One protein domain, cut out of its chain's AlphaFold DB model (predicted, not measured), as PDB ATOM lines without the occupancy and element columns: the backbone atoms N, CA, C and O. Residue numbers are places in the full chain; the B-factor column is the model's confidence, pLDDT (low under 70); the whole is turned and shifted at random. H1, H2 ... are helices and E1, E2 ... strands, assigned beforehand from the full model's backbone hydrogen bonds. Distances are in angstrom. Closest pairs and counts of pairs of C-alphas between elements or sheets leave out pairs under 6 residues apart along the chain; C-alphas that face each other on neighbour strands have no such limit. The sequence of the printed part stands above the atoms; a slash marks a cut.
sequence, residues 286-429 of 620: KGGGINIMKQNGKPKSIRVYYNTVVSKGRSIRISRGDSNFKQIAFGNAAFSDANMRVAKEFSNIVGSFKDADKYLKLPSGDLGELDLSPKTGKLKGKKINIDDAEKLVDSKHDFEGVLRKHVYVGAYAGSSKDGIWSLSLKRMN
ATOM      1  N   LYS A 286     -11.119  34.644  -1.768       94.25
ATOM      2  CA  LYS A 286     -10.011  35.120  -0.926       94.25
ATOM      3  C   LYS A 286     -10.506  35.884   0.297       94.25
ATOM      4  O   LYS A 286     -10.158  35.499   1.402       94.25
ATOM      5  N   GLY A 287     -11.339  36.908   0.103       95.75
ATOM      6  CA  GLY A 287     -11.834  37.780   1.175       95.75
ATOM      7  C   GLY A 287     -13.287  37.522   1.586       95.75
ATOM      8  O   GLY A 287     -13.860  36.465   1.314       95.75
ATOM      9  N   GLY A 288     -13.891  38.506   2.256       97.62
ATOM     10  CA  GLY A 288     -15.286  38.458   2.710       97.62
ATOM     11  C   GLY A 288     -16.308  38.982   1.695       97.62
ATOM     12  O   GLY A 288     -15.957  39.511   0.636       97.62
ATOM     13  N   GLY A 289     -17.589  38.849   2.034       98.38
ATOM     14  CA  GLY A 289     -18.712  39.352   1.241       98.38
ATOM     15  C   GLY A 289     -19.071  40.799   1.586       98.38
ATOM     16  O   GLY A 289     -18.632  41.735   0.919       98.38
ATOM     17  N   ILE A 290     -19.863  40.972   2.642       98.75
ATOM     18  CA  ILE A 290     -20.516  42.225   3.046       98.75
ATOM     19  C   ILE A 290     -20.031  42.630   4.445       98.75
ATOM     20  O   ILE A 290     -20.167  41.856   5.396       98.75
ATOM     21  N   ASN A 291     -19.533  43.859   4.597       98.56
ATOM     22  CA  ASN A 291     -19.152  44.419   5.896       98.56
ATOM     23  C   ASN A 291     -19.709  45.834   6.112       98.56
ATOM     24  O   ASN A 291     -19.156  46.824   5.640       98.56
ATOM     25  N   ILE A 292     -20.796  45.927   6.874       98.56
ATOM     26  CA  ILE A 292     -21.419  47.188   7.278       98.56
ATOM     27  C   ILE A 292     -20.967  47.520   8.701       98.56
ATOM     28  O   ILE A 292     -21.260  46.794   9.660       98.56
ATOM     29  N   MET A 293     -20.218  48.609   8.845       96.38
ATOM     30  CA  MET A 293     -19.612  48.998  10.116       96.38
ATOM     31  C   MET A 293     -19.373  50.501  10.197       96.38
ATOM     32  O   MET A 293     -19.264  51.159   9.170       96.38
ATOM     33  N   LYS A 294     -19.245  51.026  11.422       94.56
ATOM     34  CA  LYS A 294     -18.831  52.416  11.650       94.56
ATOM     35  C   LYS A 294     -17.458  52.680  11.019       94.56
ATOM     36  O   LYS A 294     -16.497  52.003  11.386       94.56
ATOM     37  N   GLN A 295     -17.387  53.673  10.135       91.38
ATOM     38  CA  GLN A 295     -16.152  54.228   9.579       91.38
ATOM     39  C   GLN A 295     -16.051  55.721   9.914       91.38
ATOM     40  O   GLN A 295     -15.222  56.095  10.737       91.38
ATOM     41  N   ASN A 296     -16.944  56.548   9.359       92.88
ATOM     42  CA  ASN A 296     -17.052  57.983   9.651       92.88
ATOM     43  C   ASN A 296     -18.317  58.293  10.464       92.88
ATOM     44  O   ASN A 296     -18.332  59.234  11.251       92.88
ATOM     45  N   GLY A 297     -19.362  57.473  10.325       89.88
ATOM     46  CA  GLY A 297     -20.617  57.583  11.065       89.88
ATOM     47  C   GLY A 297     -21.164  56.214  11.459       89.88
ATOM     48  O   GLY A 297     -20.553  55.177  11.210       89.88
ATOM     49  N   LYS A 298     -22.317  56.163  12.127       91.12
ATOM     50  CA  LYS A 298     -22.921  54.872  12.500       91.12
ATOM     51  C   LYS A 298     -23.773  54.321  11.346       91.12
ATOM     52  O   LYS A 298     -24.528  55.077  10.730       91.12
ATOM     53  N   PRO A 299     -23.733  53.009  11.053       95.56
ATOM     54  CA  PRO A 299     -24.822  52.356  10.331       95.56
ATOM     55  C   PRO A 299     -26.172  52.676  10.993       95.56
ATOM     56  O   PRO A 299     -26.283  52.572  12.213       95.56
ATOM     57  N   LYS A 300     -27.169  53.090  10.207       94.44
ATOM     58  CA  LYS A 300     -28.507  53.484  10.675       94.44
ATOM     59  C   LYS A 300     -29.541  52.476  10.166       94.44
ATOM     60  O   LYS A 300     -29.576  51.348  10.645       94.44
ATOM     61  N   SER A 301     -30.379  52.854   9.199       94.19
ATOM     62  CA  SER A 301     -31.420  51.985   8.639       94.19
ATOM     63  C   SER A 301     -30.800  50.970   7.673       94.19
ATOM     64  O   SER A 301     -30.531  51.301   6.521       94.19
ATOM     65  N   ILE A 302     -30.546  49.740   8.129       95.94
ATOM     66  CA  ILE A 302     -29.873  48.690   7.347       95.94
ATOM     67  C   ILE A 302     -30.814  47.512   7.095       95.94
ATOM     68  O   ILE A 302     -31.329  46.896   8.031       95.94
ATOM     69  N   ARG A 303     -30.979  47.144   5.822       95.88
ATOM     70  CA  ARG A 303     -31.660  45.917   5.388       95.88
ATOM     71  C   ARG A 303     -30.783  45.180   4.385       95.88
ATOM     72  O   ARG A 303     -30.550  45.684   3.289       95.88
ATOM     73  N   VAL A 304     -30.329  43.983   4.749       97.56
ATOM     74  CA  VAL A 304     -29.538  43.096   3.880       97.56
ATOM     75  C   VAL A 304     -30.333  41.828   3.613       97.56
ATOM     76  O   VAL A 304     -30.501  41.012   4.518       97.56
ATOM     77  N   TYR A 305     -30.859  41.644   2.406       96.44
ATOM     78  CA  TYR A 305     -31.802  40.549   2.181       96.44
ATOM     79  C   TYR A 305     -31.773  39.949   0.785       96.44
ATOM     80  O   TYR A 305     -31.416  40.610  -0.180       96.44
ATOM     81  N   TYR A 306     -32.137  38.672   0.672       96.44
ATOM     82  CA  TYR A 306     -32.118  37.942  -0.599       96.44
ATOM     83  C   TYR A 306     -30.784  38.010  -1.357       96.44
ATOM     84  O   TYR A 306     -30.774  37.921  -2.574       96.44
ATOM     85  N   ASN A 307     -29.639  38.165  -0.694       98.44
ATOM     86  CA  ASN A 307     -28.345  38.080  -1.378       98.44
ATOM     87  C   ASN A 307     -27.870  36.623  -1.409       98.44
ATOM     88  O   ASN A 307     -28.077  35.891  -0.437       98.44
ATOM     89  N   THR A 308     -27.216  36.212  -2.497       98.38
ATOM     90  CA  THR A 308     -26.430  34.969  -2.535       98.38
ATOM     91  C   THR A 308     -24.960  35.339  -2.394       98.38
ATOM     92  O   THR A 308     -24.398  35.984  -3.279       98.38
ATOM     93  N   VAL A 309     -24.347  34.948  -1.279       98.69
ATOM     94  CA  VAL A 309     -22.966  35.285  -0.925       98.69
ATOM     95  C   VAL A 309     -22.174  34.005  -0.713       98.69
ATOM     96  O   VAL A 309     -22.468  33.240   0.200       98.69
ATOM     97  N   VAL A 310     -21.149  33.794  -1.531       98.44
ATOM     98  CA  VAL A 310     -20.174  32.712  -1.382       98.44
ATOM     99  C   VAL A 310     -18.810  33.357  -1.180       98.44
ATOM    100  O   VAL A 310     -18.266  33.974  -2.095       98.44
ATOM    101  N   SER A 311     -18.258  33.293   0.027       97.50
ATOM    102  CA  SER A 311     -17.012  33.994   0.344       97.50
ATOM    103  C   SER A 311     -16.123  33.214   1.296       97.50
ATOM    104  O   SER A 311     -16.613  32.581   2.220       97.50
ATOM    105  N   LYS A 312     -14.806  33.255   1.095       96.56
ATOM    106  CA  LYS A 312     -13.855  32.553   1.964       96.56
ATOM    107  C   LYS A 312     -13.803  33.187   3.354       96.56
ATOM    108  O   LYS A 312     -13.861  32.495   4.364       96.56
ATOM    109  N   GLY A 313     -13.730  34.516   3.392       96.38
ATOM    110  CA  GLY A 313     -13.943  35.307   4.598       96.38
ATOM    111  C   GLY A 313     -15.430  35.491   4.895       96.38
ATOM    112  O   GLY A 313     -16.289  35.084   4.118       96.38
ATOM    113  N   ARG A 314     -15.734  36.174   6.002       97.31
ATOM    114  CA  ARG A 314     -17.104  36.367   6.509       97.31
ATOM    115  C   ARG A 314     -18.076  36.848   5.427       97.31
ATOM    116  O   ARG A 314     -17.827  37.862   4.774       97.31
ATOM    117  N   SER A 315     -19.205  36.155   5.308       97.38
ATOM    118  CA  SER A 315     -20.256  36.442   4.326       97.38
ATOM    119  C   SER A 315     -20.973  37.761   4.600       97.38
ATOM    120  O   SER A 315     -21.008  38.627   3.729       97.38
ATOM    121  N   ILE A 316     -21.521  37.936   5.806       98.56
ATOM    122  CA  ILE A 316     -22.273  39.135   6.192       98.56
ATOM    123  C   ILE A 316     -21.874  39.578   7.600       98.56
ATOM    124  O   ILE A 316     -21.873  38.795   8.556       98.56
ATOM    125  N   ARG A 317     -21.550  40.863   7.733       98.25
ATOM    126  CA  ARG A 317     -21.336  41.536   9.012       98.25
ATOM    127  C   ARG A 317     -22.101  42.854   9.052       98.25
ATOM    128  O   ARG A 317     -21.913  43.693   8.180       98.25
ATOM    129  N   ILE A 318     -22.891  43.047  10.105       97.69
ATOM    130  CA  ILE A 318     -23.471  44.337  10.491       97.69
ATOM    131  C   ILE A 318     -23.061  44.583  11.942       97.69
ATOM    132  O   ILE A 318     -23.366  43.779  12.823       97.69
ATOM    133  N   SER A 319     -22.304  45.650  12.204       95.81
ATOM    134  CA  SER A 319     -21.773  45.904  13.549       95.81
ATOM    135  C   SER A 319     -21.653  47.384  13.884       95.81
ATOM    136  O   SER A 319     -21.414  48.204  13.003       95.81
ATOM    137  N   ARG A 320     -21.751  47.708  15.183       93.12
ATOM    138  CA  ARG A 320     -21.607  49.076  15.721       93.12
ATOM    139  C   ARG A 320     -22.555  50.104  15.081       93.12
ATOM    140  O   ARG A 320     -22.195  51.274  14.967       93.12
ATOM    141  N   GLY A 321     -23.735  49.675  14.640       93.12
ATOM    142  CA  GLY A 321     -24.760  50.607  14.186       93.12
ATOM    143  C   GLY A 321     -25.520  51.250  15.339       93.12
ATOM    144  O   GLY A 321     -25.403  50.844  16.493       93.12
ATOM    145  N   ASP A 322     -26.300  52.261  14.999       93.44
ATOM    146  CA  ASP A 322     -27.154  52.999  15.915       93.44
ATOM    147  C   ASP A 322     -28.372  52.152  16.317       93.44
ATOM    148  O   ASP A 322     -29.160  51.726  15.467       93.44
ATOM    149  N   SER A 323     -28.510  51.885  17.618       92.25
ATOM    150  CA  SER A 323     -29.569  51.050  18.191       92.25
ATOM    151  C   SER A 323     -30.974  51.620  17.992       92.25
ATOM    152  O   SER A 323     -31.937  50.859  18.054       92.25
ATOM    153  N   ASN A 324     -31.094  52.921  17.705       93.69
ATOM    154  CA  ASN A 324     -32.372  53.571  17.407       93.69
ATOM    155  C   ASN A 324     -32.911  53.211  16.016       93.69
ATOM    156  O   ASN A 324     -34.078  53.455  15.715       93.69
ATOM    157  N   PHE A 325     -32.074  52.635  15.150       93.06
ATOM    158  CA  PHE A 325     -32.448  52.284  13.789       93.06
ATOM    159  C   PHE A 325     -32.489  50.774  13.589       93.06
ATOM    160  O   PHE A 325     -31.708  49.997  14.145       93.06
ATOM    161  N   LYS A 326     -33.408  50.346  12.724       91.81
ATOM    162  CA  LYS A 326     -33.541  48.942  12.351       91.81
ATOM    163  C   LYS A 326     -32.341  48.503  11.518       91.81
ATOM    164  O   LYS A 326     -32.049  49.089  10.480       91.81
ATOM    165  N   GLN A 327     -31.698  47.431  11.963       94.19
ATOM    166  CA  GLN A 327     -30.560  46.807  11.301       94.19
ATOM    167  C   GLN A 327     -30.795  45.306  11.253       94.19
ATOM    168  O   GLN A 327     -30.800  44.653  12.297       94.19
ATOM    169  N   ILE A 328     -31.057  44.773  10.063       94.75
ATOM    170  CA  ILE A 328     -31.543  43.403   9.919       94.75
ATOM    171  C   ILE A 328     -30.994  42.728   8.665       94.75
ATOM    172  O   ILE A 328     -30.871  43.359   7.611       94.75
ATOM    173  N   ALA A 329     -30.684  41.436   8.780       96.50
ATOM    174  CA  ALA A 329     -30.334  40.590   7.645       96.50
ATOM    175  C   ALA A 329     -31.285  39.396   7.543       96.50
ATOM    176  O   ALA A 329     -31.443  38.660   8.512       96.50
ATOM    177  N   PHE A 330     -31.920  39.172   6.395       95.62
ATOM    178  CA  PHE A 330     -32.905  38.095   6.276       95.62
ATOM    179  C   PHE A 330     -33.015  37.508   4.875       95.62
ATOM    180  O   PHE A 330     -32.755  38.178   3.881       95.62
ATOM    181  N   GLY A 331     -33.420  36.243   4.775       95.31
ATOM    182  CA  GLY A 331     -33.622  35.596   3.479       95.31
ATOM    183  C   GLY A 331     -32.367  35.506   2.606       95.31
ATOM    184  O   GLY A 331     -32.502  35.366   1.396       95.31
ATOM    185  N   ASN A 332     -31.159  35.623   3.160       97.81
ATOM    186  CA  ASN A 332     -29.902  35.488   2.421       97.81
ATOM    187  C   ASN A 332     -29.472  34.015   2.344       97.81
ATOM    188  O   ASN A 332     -29.728  33.237   3.263       97.81
ATOM    189  N   ALA A 333     -28.773  33.654   1.269       98.00
ATOM    190  CA  ALA A 333     -28.008  32.416   1.171       98.00
ATOM    191  C   ALA A 333     -26.523  32.772   1.323       98.00
ATOM    192  O   ALA A 333     -25.977  33.475   0.474       98.00
ATOM    193  N   ALA A 334     -25.889  32.367   2.421       98.19
ATOM    194  CA  ALA A 334     -24.580  32.870   2.825       98.19
ATOM    195  C   ALA A 334     -23.624  31.728   3.205       98.19
ATOM    196  O   ALA A 334     -23.683  31.180   4.302       98.19
ATOM    197  N   PHE A 335     -22.703  31.408   2.301       98.56
ATOM    198  CA  PHE A 335     -21.752  30.305   2.415       98.56
ATOM    199  C   PHE A 335     -20.340  30.845   2.643       98.56
ATOM    200  O   PHE A 335     -19.767  31.493   1.766       98.56
ATOM    201  N   SER A 336     -19.804  30.646   3.846       97.62
ATOM    202  CA  SER A 336     -18.522  31.202   4.283       97.62
ATOM    203  C   SER A 336     -17.922  30.425   5.447       97.62
ATOM    204  O   SER A 336     -18.643  29.997   6.341       97.62
ATOM    205  N   ASP A 337     -16.593  30.310   5.487       93.56
ATOM    206  CA  ASP A 337     -15.886  29.613   6.576       93.56
ATOM    207  C   ASP A 337     -15.913  30.401   7.898       93.56
ATOM    208  O   ASP A 337     -15.711  29.841   8.971       93.56
ATOM    209  N   ALA A 338     -16.188  31.707   7.838       94.06
ATOM    210  CA  ALA A 338     -16.435  32.526   9.018       94.06
ATOM    211  C   ALA A 338     -17.934  32.795   9.213       94.06
ATOM    212  O   ALA A 338     -18.622  33.232   8.284       94.06
ATOM    213  N   ASN A 339     -18.403  32.636  10.453       88.81
ATOM    214  CA  ASN A 339     -19.800  32.854  10.829       88.81
ATOM    215  C   ASN A 339     -20.282  34.272  10.507       88.81
ATOM    216  O   ASN A 339     -19.570  35.263  10.728       88.81
ATOM    217  N   MET A 340     -21.531  34.354  10.049       95.12
ATOM    218  CA  MET A 340     -22.269  35.605   9.916       95.12
ATOM    219  C   MET A 340     -22.349  36.331  11.267       95.12
ATOM    220  O   MET A 340     -22.438  35.704  12.320       95.12
ATOM    221  N   ARG A 341     -22.293  37.669  11.250       96.06
ATOM    222  CA  ARG A 341     -22.391  38.495  12.463       96.06
ATOM    223  C   ARG A 341     -23.395  39.620  12.264       96.06
ATOM    224  O   ARG A 341     -23.044  40.673  11.731       96.06
ATOM    225  N   VAL A 342     -24.623  39.403  12.720       95.19
ATOM    226  CA  VAL A 342     -25.726  40.365  12.640       95.19
ATOM    227  C   VAL A 342     -26.552  40.269  13.924       95.19
ATOM    228  O   VAL A 342     -26.786  39.171  14.409       95.19
ATOM    229  N   ALA A 343     -26.974  41.403  14.491       91.75
ATOM    230  CA  ALA A 343     -27.717  41.418  15.756       91.75
ATOM    231  C   ALA A 343     -29.174  40.936  15.622       91.75
ATOM    232  O   ALA A 343     -29.705  40.319  16.537       91.75
ATOM    233  N   LYS A 344     -29.829  41.238  14.494       94.44
ATOM    234  CA  LYS A 344     -31.188  40.781  14.179       94.44
ATOM    235  C   LYS A 344     -31.181  40.110  12.817       94.44
ATOM    236  O   LYS A 344     -30.821  40.734  11.817       94.44
ATOM    237  N   GLU A 345     -31.588  38.854  12.773       94.56
ATOM    238  CA  GLU A 345     -31.614  38.082  11.542       94.56
ATOM    239  C   GLU A 345     -32.725  37.029  11.550       94.56
ATOM    240  O   GLU A 345     -33.188  36.631  12.616       94.56
ATOM    241  N   PHE A 346     -33.194  36.613  10.374       94.69
ATOM    242  CA  PHE A 346     -34.172  35.529  10.256       94.69
ATOM    243  C   PHE A 346     -34.199  34.944   8.845       94.69
ATOM    244  O   PHE A 346     -33.922  35.626   7.860       94.69
ATOM    245  N   SER A 347     -34.598  33.677   8.723       94.44
ATOM    246  CA  SER A 347     -34.771  32.998   7.427       94.44
ATOM    247  C   SER A 347     -33.536  33.039   6.512       94.44
ATOM    248  O   SER A 347     -33.677  32.913   5.299       94.44
ATOM    249  N   ASN A 348     -32.331  33.237   7.054       95.81
ATOM    250  CA  ASN A 348     -31.096  33.057   6.297       95.81
ATOM    251  C   ASN A 348     -30.743  31.567   6.256       95.81
ATOM    252  O   ASN A 348     -31.002  30.835   7.210       95.81
ATOM    253  N   ILE A 349     -30.125  31.126   5.164       96.88
ATOM    254  CA  ILE A 349     -29.448  29.831   5.100       96.88
ATOM    255  C   ILE A 349     -27.956  30.108   5.077       96.88
ATOM    256  O   ILE A 349     -27.457  30.782   4.174       96.88
ATOM    257  N   VAL A 350     -27.267  29.592   6.088       97.00
ATOM    258  CA  VAL A 350     -25.828  29.751   6.276       97.00
ATOM    259  C   VAL A 350     -25.130  28.397   6.207       97.00
ATOM    260  O   VAL A 350     -25.702  27.377   6.586       97.00
ATOM    261  N   GLY A 351     -23.896  28.383   5.721       97.19
ATOM    262  CA  GLY A 351     -23.042  27.197   5.694       97.19
ATOM    263  C   GLY A 351     -21.582  27.585   5.492       97.19
ATOM    264  O   GLY A 351     -21.282  28.768   5.330       97.19
ATOM    265  N   SER A 352     -20.679  26.607   5.480       97.50
ATOM    266  CA  SER A 352     -19.271  26.834   5.128       97.50
ATOM    267  C   SER A 352     -19.106  27.218   3.655       97.50
ATOM    268  O   SER A 352     -20.036  27.072   2.857       97.50
ATOM    269  N   PHE A 353     -17.910  27.663   3.255       97.44
ATOM    270  CA  PHE A 353     -17.620  27.927   1.841       97.44
ATOM    271  C   PHE A 353     -17.845  26.676   0.976       97.44
ATOM    272  O   PHE A 353     -18.439  26.759  -0.095       97.44
ATOM    273  N   LYS A 354     -17.430  25.503   1.475       96.19
ATOM    274  CA  LYS A 354     -17.613  24.209   0.794       96.19
ATOM    275  C   LYS A 354     -19.073  23.756   0.755       96.19
ATOM    276  O   LYS A 354     -19.475  23.068  -0.176       96.19
ATOM    277  N   ASP A 355     -19.888  24.146   1.736       97.75
ATOM    278  CA  ASP A 355     -21.309  23.792   1.736       97.75
ATOM    279  C   ASP A 355     -22.078  24.436   0.584       97.75
ATOM    280  O   ASP A 355     -23.151  23.938   0.253       97.75
ATOM    281  N   ALA A 356     -21.541  25.479  -0.063       97.81
ATOM    282  CA  ALA A 356     -22.154  26.080  -1.242       97.81
ATOM    283  C   ALA A 356     -22.534  25.018  -2.291       97.81
ATOM    284  O   ALA A 356     -23.655  25.051  -2.802       97.81
ATOM    285  N   ASP A 357     -21.674  24.021  -2.536       97.31
ATOM    286  CA  ASP A 357     -21.919  22.938  -3.502       97.31
ATOM    287  C   ASP A 357     -23.144  22.076  -3.142       97.31
ATOM    288  O   ASP A 357     -23.736  21.435  -4.008       97.31
ATOM    289  N   LYS A 358     -23.588  22.051  -1.881       97.62
ATOM    290  CA  LYS A 358     -24.789  21.301  -1.464       97.62
ATOM    291  C   LYS A 358     -26.090  22.007  -1.854       97.62
ATOM    292  O   LYS A 358     -27.135  21.357  -1.957       97.62
ATOM    293  N   TYR A 359     -26.039  23.325  -2.050       97.50
ATOM    294  CA  TYR A 359     -27.218  24.174  -2.242       97.50
ATOM    295  C   TYR A 359     -27.275  24.835  -3.614       97.50
ATOM    296  O   TYR A 359     -28.373  25.035  -4.129       97.50
ATOM    297  N   LEU A 360     -26.124  25.180  -4.184       96.50
ATOM    298  CA  LEU A 360     -25.978  25.913  -5.437       96.50
ATOM    299  C   LEU A 360     -25.507  24.970  -6.541       96.50
ATOM    300  O   LEU A 360     -24.883  23.948  -6.253       96.50
ATOM    301  N   LYS A 361     -25.851  25.266  -7.794       93.94
ATOM    302  CA  LYS A 361     -25.619  24.343  -8.912       93.94
ATOM    303  C   LYS A 361     -24.143  24.123  -9.233       93.94
ATOM    304  O   LYS A 361     -23.736  22.965  -9.276       93.94
ATOM    305  N   LEU A 362     -23.381  25.199  -9.442       93.56
ATOM    306  CA  LEU A 362     -21.960  25.139  -9.794       93.56
ATOM    307  C   LEU A 362     -21.189  26.330  -9.186       93.56
ATOM    308  O   LEU A 362     -20.708  27.199  -9.913       93.56
ATOM    309  N   PRO A 363     -21.086  26.425  -7.845       94.44
ATOM    310  CA  PRO A 363     -20.475  27.573  -7.174       94.44
ATOM    311  C   PRO A 363     -18.944  27.581  -7.197       94.44
ATOM    312  O   PRO A 363     -18.339  28.589  -6.838       94.44
ATOM    313  N   SER A 364     -18.327  26.480  -7.616       90.19
ATOM    314  CA  SER A 364     -16.888  26.326  -7.832       90.19
ATOM    315  C   SER A 364     -16.482  26.431  -9.310       90.19
ATOM    316  O   SER A 364     -15.298  26.303  -9.611       90.19
ATOM    317  N   GLY A 365     -17.437  26.669 -10.218       87.69
ATOM    318  CA  GLY A 365     -17.177  26.790 -11.652       87.69
ATOM    319  C   GLY A 365     -16.374  28.036 -12.025       87.69
ATOM    320  O   GLY A 365     -16.368  29.042 -11.307       87.69
ATOM    321  N   ASP A 366     -15.730  27.975 -13.188       87.06
ATOM    322  CA  ASP A 366     -15.037  29.117 -13.775       87.06
ATOM    323  C   ASP A 366     -16.019  30.220 -14.195       87.06
ATOM    324  O   ASP A 366     -17.215  30.001 -14.379       87.06
ATOM    325  N   LEU A 367     -15.528  31.448 -14.375       85.75
ATOM    326  CA  LEU A 367     -16.356  32.532 -14.912       85.75
ATOM    327  C   LEU A 367     -16.970  32.147 -16.264       85.75
ATOM    328  O   LEU A 367     -16.258  31.754 -17.182       85.75
ATOM    329  N   GLY A 368     -18.278  32.353 -16.409       76.88
ATOM    330  CA  GLY A 368     -19.055  31.898 -17.563       76.88
ATOM    331  C   GLY A 368     -19.775  30.566 -17.334       76.88
ATOM    332  O   GLY A 368     -20.846  30.383 -17.900       76.88
ATOM    333  N   GLU A 369     -19.249  29.704 -16.459       85.69
ATOM    334  CA  GLU A 369     -19.887  28.454 -16.010       85.69
ATOM    335  C   GLU A 369     -20.418  28.556 -14.573       85.69
ATOM    336  O   GLU A 369     -21.350  27.847 -14.203       85.69
ATOM    337  N   LEU A 370     -19.847  29.462 -13.769       91.25
ATOM    338  CA  LEU A 370     -20.243  29.759 -12.399       91.25
ATOM    339  C   LEU A 370     -21.761  29.955 -12.310       91.25
ATOM    340  O   LEU A 370     -22.313  30.907 -12.867       91.25
ATOM    341  N   ASP A 371     -22.415  29.093 -11.536       92.00
ATOM    342  CA  ASP A 371     -23.860  29.125 -11.330       92.00
ATOM    343  C   ASP A 371     -24.173  29.104  -9.830       92.00
ATOM    344  O   ASP A 371     -24.097  28.075  -9.147       92.00
ATOM    345  N   LEU A 372     -24.533  30.286  -9.323       94.69
ATOM    346  CA  LEU A 372     -24.932  30.513  -7.934       94.69
ATOM    347  C   LEU A 372     -26.451  30.444  -7.731       94.69
ATOM    348  O   LEU A 372     -26.951  30.861  -6.681       94.69
ATOM    349  N   SER A 373     -27.196  29.924  -8.709       92.75
ATOM    350  CA  SER A 373     -28.612  29.627  -8.539       92.75
ATOM    351  C   SER A 373     -28.816  28.341  -7.717       92.75
ATOM    352  O   SER A 373     -27.956  27.450  -7.700       92.75
ATOM    353  N   PRO A 374     -29.944  28.223  -6.992       94.56
ATOM    354  CA  PRO A 374     -30.259  27.036  -6.214       94.56
ATOM    355  C   PRO A 374     -30.311  25.765  -7.070       94.56
ATOM    356  O   PRO A 374     -30.917  25.737  -8.146       94.56
ATOM    357  N   LYS A 375     -29.788  24.661  -6.531       94.12
ATOM    358  CA  LYS A 375     -30.158  23.308  -6.971       94.12
ATOM    359  C   LYS A 375     -31.657  23.089  -6.758       94.12
ATOM    360  O   LYS A 375     -32.275  23.691  -5.877       94.12
ATOM    361  N   THR A 376     -32.259  22.206  -7.551       91.19
ATOM    362  CA  THR A 376     -33.689  21.883  -7.437       91.19
ATOM    363  C   THR A 376     -34.052  21.484  -6.003       91.19
ATOM    364  O   THR A 376     -33.395  20.648  -5.387       91.19
ATOM    365  N   GLY A 377     -35.084  22.127  -5.449       90.69
ATOM    366  CA  GLY A 377     -35.558  21.891  -4.082       90.69
ATOM    367  C   GLY A 377     -34.695  22.496  -2.965       90.69
ATOM    368  O   GLY A 377     -35.118  22.480  -1.811       90.69
ATOM    369  N   LYS A 378     -33.521  23.062  -3.272       95.75
ATOM    370  CA  LYS A 378     -32.663  23.740  -2.291       95.75
ATOM    371  C   LYS A 378     -33.045  25.211  -2.135       95.75
ATOM    372  O   LYS A 378     -33.749  25.785  -2.963       95.75
ATOM    373  N   LEU A 379     -32.590  25.804  -1.029       95.06
ATOM    374  CA  LEU A 379     -32.841  27.200  -0.651       95.06
ATOM    375  C   LEU A 379     -34.327  27.592  -0.553       95.06
ATOM    376  O   LEU A 379     -34.667  28.771  -0.612       95.06
ATOM    377  N   LYS A 380     -35.213  26.609  -0.373       92.19
ATOM    378  CA  LYS A 380     -36.641  26.811  -0.126       92.19
ATOM    379  C   LYS A 380     -36.906  26.788   1.380       92.19
ATOM    380  O   LYS A 380     -36.436  25.893   2.073       92.19
ATOM    381  N   GLY A 381     -37.675  27.750   1.873       82.81
ATOM    382  CA  GLY A 381     -38.057  27.881   3.275       82.81
ATOM    383  C   GLY A 381     -39.517  28.295   3.448       82.81
ATOM    384  O   GLY A 381     -40.324  28.237   2.515       82.81
ATOM    385  N   LYS A 382     -39.856  28.715   4.673       87.75
ATOM    386  CA  LYS A 382     -41.150  29.345   4.976       87.75
ATOM    387  C   LYS A 382     -41.280  30.668   4.213       87.75
ATOM    388  O   LYS A 382     -40.279  31.262   3.813       87.75
ATOM    389  N   LYS A 383     -42.519  31.134   4.022       89.81
ATOM    390  CA  LYS A 383     -42.770  32.456   3.438       89.81
ATOM    391  C   LYS A 383     -42.104  33.522   4.315       89.81
ATOM    392  O   LYS A 383     -42.396  33.621   5.502       89.81
ATOM    393  N   ILE A 384     -41.211  34.292   3.717       89.62
ATOM    394  CA  ILE A 384     -40.470  35.371   4.353       89.62
ATOM    395  C   ILE A 384     -41.362  36.605   4.322       89.62
ATOM    396  O   ILE A 384     -41.763  37.056   3.247       89.62
ATOM    397  N   ASN A 385     -41.680  37.138   5.499       84.56
ATOM    398  CA  ASN A 385     -42.316  38.441   5.610       84.56
ATOM    399  C   ASN A 385     -41.295  39.512   5.190       84.56
ATOM    400  O   ASN A 385     -40.173  39.542   5.701       84.56
ATOM    401  N   ILE A 386     -41.687  40.352   4.234       78.88
ATOM    402  CA  ILE A 386     -40.863  41.445   3.731       78.88
ATOM    403  C   ILE A 386     -41.539  42.806   3.890       78.88
ATOM    404  O   ILE A 386     -41.127  43.736   3.208       78.88
ATOM    405  N   ASP A 387     -42.531  42.955   4.769       75.12
ATOM    406  CA  ASP A 387     -43.364  44.160   4.929       75.12
ATOM    407  C   ASP A 387     -42.506  45.434   5.113       75.12
ATOM    408  O   ASP A 387     -42.815  46.508   4.594       75.12
ATOM    409  N   ASP A 388     -41.334  45.302   5.746       63.62
ATOM    410  CA  ASP A 388     -40.339  46.372   5.909       63.62
ATOM    411  C   ASP A 388     -39.602  46.803   4.624       63.62
ATOM    412  O   ASP A 388     -38.865  47.794   4.642       63.62
ATOM    413  N   ALA A 389     -39.728  46.031   3.546       67.12
ATOM    414  CA  ALA A 389     -39.047  46.150   2.254       67.12
ATOM    415  C   ALA A 389     -40.009  46.067   1.040       67.12
ATOM    416  O   ALA A 389     -39.581  46.323  -0.089       67.12
ATOM    417  N   GLU A 390     -41.302  45.775   1.247       59.47
ATOM    418  CA  GLU A 390     -42.331  45.643   0.192       59.47
ATOM    419  C   GLU A 390     -42.550  46.918  -0.626       59.47
ATOM    420  O   GLU A 390     -42.985  46.857  -1.782       59.47
ATOM    421  N   LYS A 391     -42.221  48.079  -0.047       67.12
ATOM    422  CA  LYS A 391     -42.340  49.386  -0.712       67.12
ATOM    423  C   LYS A 391     -41.363  49.548  -1.883       67.12
ATOM    424  O   LYS A 391     -41.548  50.445  -2.702       67.12
ATOM    425  N   LEU A 392     -40.337  48.699  -1.987       73.75
ATOM    426  CA  LEU A 392     -39.398  48.706  -3.107       73.75
ATOM    427  C   LEU A 392     -39.898  47.761  -4.198       73.75
ATOM    428  O   LEU A 392     -39.789  46.550  -4.071       73.75
ATOM    429  N   VAL A 393     -40.429  48.305  -5.296       66.44
ATOM    430  CA  VAL A 393     -40.930  47.498  -6.428       66.44
ATOM    431  C   VAL A 393     -39.867  46.517  -6.941       66.44
ATOM    432  O   VAL A 393     -40.188  45.370  -7.257       66.44
ATOM    433  N   ASP A 394     -38.602  46.936  -6.938       76.88
ATOM    434  CA  ASP A 394     -37.464  46.126  -7.375       76.88
ATOM    435  C   ASP A 394     -37.188  44.913  -6.461       76.88
ATOM    436  O   ASP A 394     -36.605  43.929  -6.908       76.88
ATOM    437  N   SER A 395     -37.643  44.929  -5.201       79.94
ATOM    438  CA  SER A 395     -37.458  43.813  -4.255       79.94
ATOM    439  C   SER A 395     -38.406  42.636  -4.512       79.94
ATOM    440  O   SER A 395     -38.189  41.526  -4.014       79.94
ATOM    441  N   LYS A 396     -39.455  42.859  -5.315       81.56
ATOM    442  CA  LYS A 396     -40.454  41.841  -5.675       81.56
ATOM    443  C   LYS A 396     -39.931  40.851  -6.706       81.56
ATOM    444  O   LYS A 396     -40.498  39.769  -6.842       81.56
ATOM    445  N   HIS A 397     -38.870  41.198  -7.420       83.19
ATOM    446  CA  HIS A 397     -38.237  40.341  -8.409       83.19
ATOM    447  C   HIS A 397     -36.867  39.884  -7.901       83.19
ATOM    448  O   HIS A 397     -36.319  40.474  -6.973       83.19
ATOM    449  N   ASP A 398     -36.359  38.775  -8.417       87.62
ATOM    450  CA  ASP A 398     -35.033  38.264  -8.076       87.62
ATOM    451  C   ASP A 398     -33.948  38.835  -9.012       87.62
ATOM    452  O   ASP A 398     -34.210  39.764  -9.779       87.62
ATOM    453  N   PHE A 399     -32.726  38.308  -8.933       86.69
ATOM    454  CA  PHE A 399     -31.595  38.718  -9.770       86.69
ATOM    455  C   PHE A 399     -31.843  38.506 -11.274       86.69
ATOM    456  O   PHE A 399     -31.351  39.275 -12.094       86.69
ATOM    457  N   GLU A 400     -32.648  37.505 -11.631       78.75
ATOM    458  CA  GLU A 400     -33.088  37.218 -13.003       78.75
ATOM    459  C   GLU A 400     -34.459  37.847 -13.302       78.75
ATOM    460  O   GLU A 400     -35.116  37.538 -14.292       78.75
ATOM    461  N   GLY A 401     -34.922  38.732 -12.423       76.56
ATOM    462  CA  GLY A 401     -36.206  39.405 -12.493       76.56
ATOM    463  C   GLY A 401     -37.424  38.490 -12.412       76.56
ATOM    464  O   GLY A 401     -38.530  38.877 -12.770       76.56
ATOM    465  N   VAL A 402     -37.291  37.276 -11.888       77.69
ATOM    466  CA  VAL A 402     -38.431  36.410 -11.596       77.69
ATOM    467  C   VAL A 402     -39.176  36.944 -10.376       77.69
ATOM    468  O   VAL A 402     -38.603  37.127  -9.303       77.69
ATOM    469  N   LEU A 403     -40.495  37.141 -10.502       77.94
ATOM    470  CA  LEU A 403     -41.331  37.570  -9.375       77.94
ATOM    471  C   LEU A 403     -41.244  36.555  -8.224       77.94
ATOM    472  O   LEU A 403     -41.645  35.388  -8.375       77.94
ATOM    473  N   ARG A 404     -40.805  37.019  -7.058       86.38
ATOM    474  CA  ARG A 404     -40.657  36.231  -5.839       86.38
ATOM    475  C   ARG A 404     -42.023  35.828  -5.294       86.38
ATOM    476  O   ARG A 404     -42.951  36.617  -5.192       86.38
ATOM    477  N   LYS A 405     -42.129  34.559  -4.895       86.25
ATOM    478  CA  LYS A 405     -43.191  34.086  -3.986       86.25
ATOM    479  C   LYS A 405     -42.782  34.227  -2.510       86.25
ATOM    480  O   LYS A 405     -43.507  33.773  -1.635       86.25
ATOM    481  N   HIS A 406     -41.596  34.789  -2.262       88.75
ATOM    482  CA  HIS A 406     -40.977  34.959  -0.944       88.75
ATOM    483  C   HIS A 406     -40.780  33.656  -0.156       88.75
ATOM    484  O   HIS A 406     -40.755  33.674   1.061       88.75
ATOM    485  N   VAL A 407     -40.626  32.518  -0.839       91.94
ATOM    486  CA  VAL A 407     -40.330  31.209  -0.213       91.94
ATOM    487  C   VAL A 407     -38.905  30.727  -0.475       91.94
ATOM    488  O   VAL A 407     -38.495  29.719   0.083       91.94
ATOM    489  N   TYR A 408     -38.162  31.408  -1.348       93.31
ATOM    490  CA  TYR A 408     -36.764  31.098  -1.631       93.31
ATOM    491  C   TYR A 408     -35.863  32.149  -0.999       93.31
ATOM    492  O   TYR A 408     -36.177  33.343  -1.050       93.31
ATOM    493  N   VAL A 409     -34.753  31.687  -0.431       94.62
ATOM    494  CA  VAL A 409     -33.683  32.532   0.100       94.62
ATOM    495  C   VAL A 409     -32.598  32.734  -0.958       94.62
ATOM    496  O   VAL A 409     -32.428  31.916  -1.861       94.62
ATOM    497  N   GLY A 410     -31.835  33.813  -0.828       95.81
ATOM    498  CA  GLY A 410     -30.800  34.196  -1.780       95.81
ATOM    499  C   GLY A 410     -31.329  34.972  -2.986       95.81
ATOM    500  O   GLY A 410     -32.513  35.312  -3.084       95.81
ATOM    501  N   ALA A 411     -30.415  35.269  -3.907       94.75
ATOM    502  CA  ALA A 411     -30.615  36.172  -5.040       94.75
ATOM    503  C   ALA A 411     -31.554  35.634  -6.120       94.75
ATOM    504  O   ALA A 411     -31.965  36.403  -6.978       94.75
ATOM    505  N   TYR A 412     -31.966  34.371  -6.027       91.69
ATOM    506  CA  TYR A 412     -32.818  33.701  -7.005       91.69
ATOM    507  C   TYR A 412     -34.112  33.204  -6.345       91.69
ATOM    508  O   TYR A 412     -34.115  32.741  -5.205       91.69
ATOM    509  N   ALA A 413     -35.229  33.275  -7.063       87.81
ATOM    510  CA  ALA A 413     -36.567  32.869  -6.636       87.81
ATOM    511  C   ALA A 413     -36.867  31.383  -6.917       87.81
ATOM    512  O   ALA A 413     -38.036  30.982  -6.943       87.81
ATOM    513  N   GLY A 414     -35.829  30.578  -7.147       86.00
ATOM    514  CA  GLY A 414     -35.899  29.148  -7.421       86.00
ATOM    515  C   GLY A 414     -34.679  28.658  -8.194       86.00
ATOM    516  O   GLY A 414     -33.782  29.436  -8.506       86.00
ATOM    517  N   SER A 415     -34.656  27.365  -8.522       75.44
ATOM    518  CA  SER A 415     -33.680  26.828  -9.471       75.44
ATOM    519  C   SER A 415     -33.982  27.389 -10.861       75.44
ATOM    520  O   SER A 415     -35.032  27.064 -11.428       75.44
ATOM    521  N   SER A 416     -33.098  28.233 -11.397       65.00
ATOM    522  CA  SER A 416     -33.214  28.712 -12.780       65.00
ATOM    523  C   SER A 416     -33.158  27.517 -13.732       65.00
ATOM    524  O   SER A 416     -32.456  26.551 -13.430       65.00
ATOM    525  N   LYS A 417     -33.904  27.510 -14.841       54.28
ATOM    526  CA  LYS A 417     -33.812  26.388 -15.791       54.28
ATOM    527  C   LYS A 417     -32.671  26.528 -16.788       54.28
ATOM    528  O   LYS A 417     -32.164  25.488 -17.157       54.28
ATOM    529  N   ASP A 418     -32.187  27.737 -17.071       55.88
ATOM    530  CA  ASP A 418     -31.059  27.945 -17.995       55.88
ATOM    531  C   ASP A 418     -30.246  29.225 -17.723       55.88
ATOM    532  O   ASP A 418     -29.369  29.543 -18.511       55.88
ATOM    533  N   GLY A 419     -30.490  29.945 -16.616       55.84
ATOM    534  CA  GLY A 419     -29.801  31.199 -16.300       55.84
ATOM    535  C   GLY A 419     -30.100  32.303 -17.321       55.84
ATOM    536  O   GLY A 419     -29.625  32.242 -18.449       55.84
ATOM    537  N   ILE A 420     -30.869  33.341 -16.975       62.53
ATOM    538  CA  ILE A 420     -31.172  34.399 -17.968       62.53
ATOM    539  C   ILE A 420     -29.878  35.135 -18.358       62.53
ATOM    540  O   ILE A 420     -29.705  35.488 -19.516       62.53
ATOM    541  N   TRP A 421     -28.931  35.283 -17.423       72.50
ATOM    542  CA  TRP A 421     -27.614  35.864 -17.681       72.50
ATOM    543  C   TRP A 421     -26.486  35.017 -17.077       72.50
ATOM    544  O   TRP A 421     -26.491  34.714 -15.883       72.50
ATOM    545  N   SER A 422     -25.474  34.684 -17.884       78.38
ATOM    546  CA  SER A 422     -24.278  33.974 -17.416       78.38
ATOM    547  C   SER A 422     -23.387  34.890 -16.574       78.38
ATOM    548  O   SER A 422     -22.925  35.933 -17.058       78.38
ATOM    549  N   LEU A 423     -23.078  34.466 -15.342       88.56
ATOM    550  CA  LEU A 423     -22.188  35.186 -14.430       88.56
ATOM    551  C   LEU A 423     -20.796  35.349 -15.060       88.56
ATOM    552  O   LEU A 423     -19.983  34.424 -15.098       88.56
ATOM    553  N   SER A 424     -20.525  36.538 -15.593       87.50
ATOM    554  CA  SER A 424     -19.342  36.814 -16.411       87.50
ATOM    555  C   SER A 424     -18.853  38.254 -16.241       87.50
ATOM    556  O   SER A 424     -19.568  39.125 -15.748       87.50
ATOM    557  N   LEU A 425     -17.618  38.534 -16.673       88.19
ATOM    558  CA  LEU A 425     -17.036  39.887 -16.678       88.19
ATOM    559  C   LEU A 425     -17.477  40.686 -17.907       88.19
ATOM    560  O   LEU A 425     -16.670  41.182 -18.693       88.19
ATOM    561  N   LYS A 426     -18.790  40.771 -18.085       83.31
ATOM    562  CA  LYS A 426     -19.462  41.529 -19.139       83.31
ATOM    563  C   LYS A 426     -20.581  42.338 -18.498       83.31
ATOM    564  O   LYS A 426     -21.041  42.005 -17.416       83.31
ATOM    565  N   ARG A 427     -21.032  43.399 -19.164       81.69
ATOM    566  CA  ARG A 427     -22.282  44.067 -18.770       81.69
ATOM    567  C   ARG A 427     -23.440  43.064 -18.856       81.69
ATOM    568  O   ARG A 427     -23.399  42.172 -19.711       81.69
ATOM    569  N   MET A 428     -24.459  43.220 -18.015       71.12
ATOM    570  CA  MET A 428     -25.686  42.434 -18.160       71.12
ATOM    571  C   MET A 428     -26.341  42.784 -19.500       71.12
ATOM    572  O   MET A 428     -26.397  43.954 -19.891       71.12
ATOM    573  N   ASN A 429     -26.763  41.771 -20.260       61.62
ATOM    574  CA  ASN A 429     -27.339  41.996 -21.581       61.62
ATOM    575  C   ASN A 429     -28.743  42.591 -21.443       61.62
ATOM    576  O   ASN A 429     -29.562  42.130 -20.656       61.62
TER     577      ASN A 429
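What this domain is: This is residues 286 to 429 of the 620 residues of an uncharacterized protein of Planctomycetes bacterium (UniProt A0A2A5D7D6). With little regular structure, the chain winds in a short solenoid: E4 to E6 stack parallel on E1 to E3, then come residues 337 to 348 and E7. Outside the wall of E3, E6 and E7 lie H1 and the hairpin E8 and E9; loops hold H2. The printed part has 144 residues, and the named elements, which hold only 42 of them, are mostly strand; along the chain they run E1 to E7, H1, E8, E9, H2. The whole is compact, radius of gyration of the C-alphas 15.2 A, spans 44 by 34 by 30 A.

Where its parts are: E3 is residues 308 to 311, E6 333 to 336, E7 349 to 351, E1 290 to 293, E4 316 to 319, E2 302 to 305, E5 327 to 330, H1 356 to 359, E8 360 to 362, E9 371 to 374, H2 393 to 396. C-alpha 290 is at (-20.516, 42.225, 3.046), C-alpha 396 at (-40.454, 41.841, -5.675).

How they stand to each other: E6 is the parallel neighbour of E3, N 309 and O 333 2.8 A apart, and of E7, N 334 and O 349 2.8 A apart, within hydrogen-bond range. H1 is on this sheet, height 9.1 A.

The domain as a whole: The printed part has no cut. Links E6 to E7 and E9 to H2 are long. Eleven residues, among them 416 to 420, have pLDDT under 70.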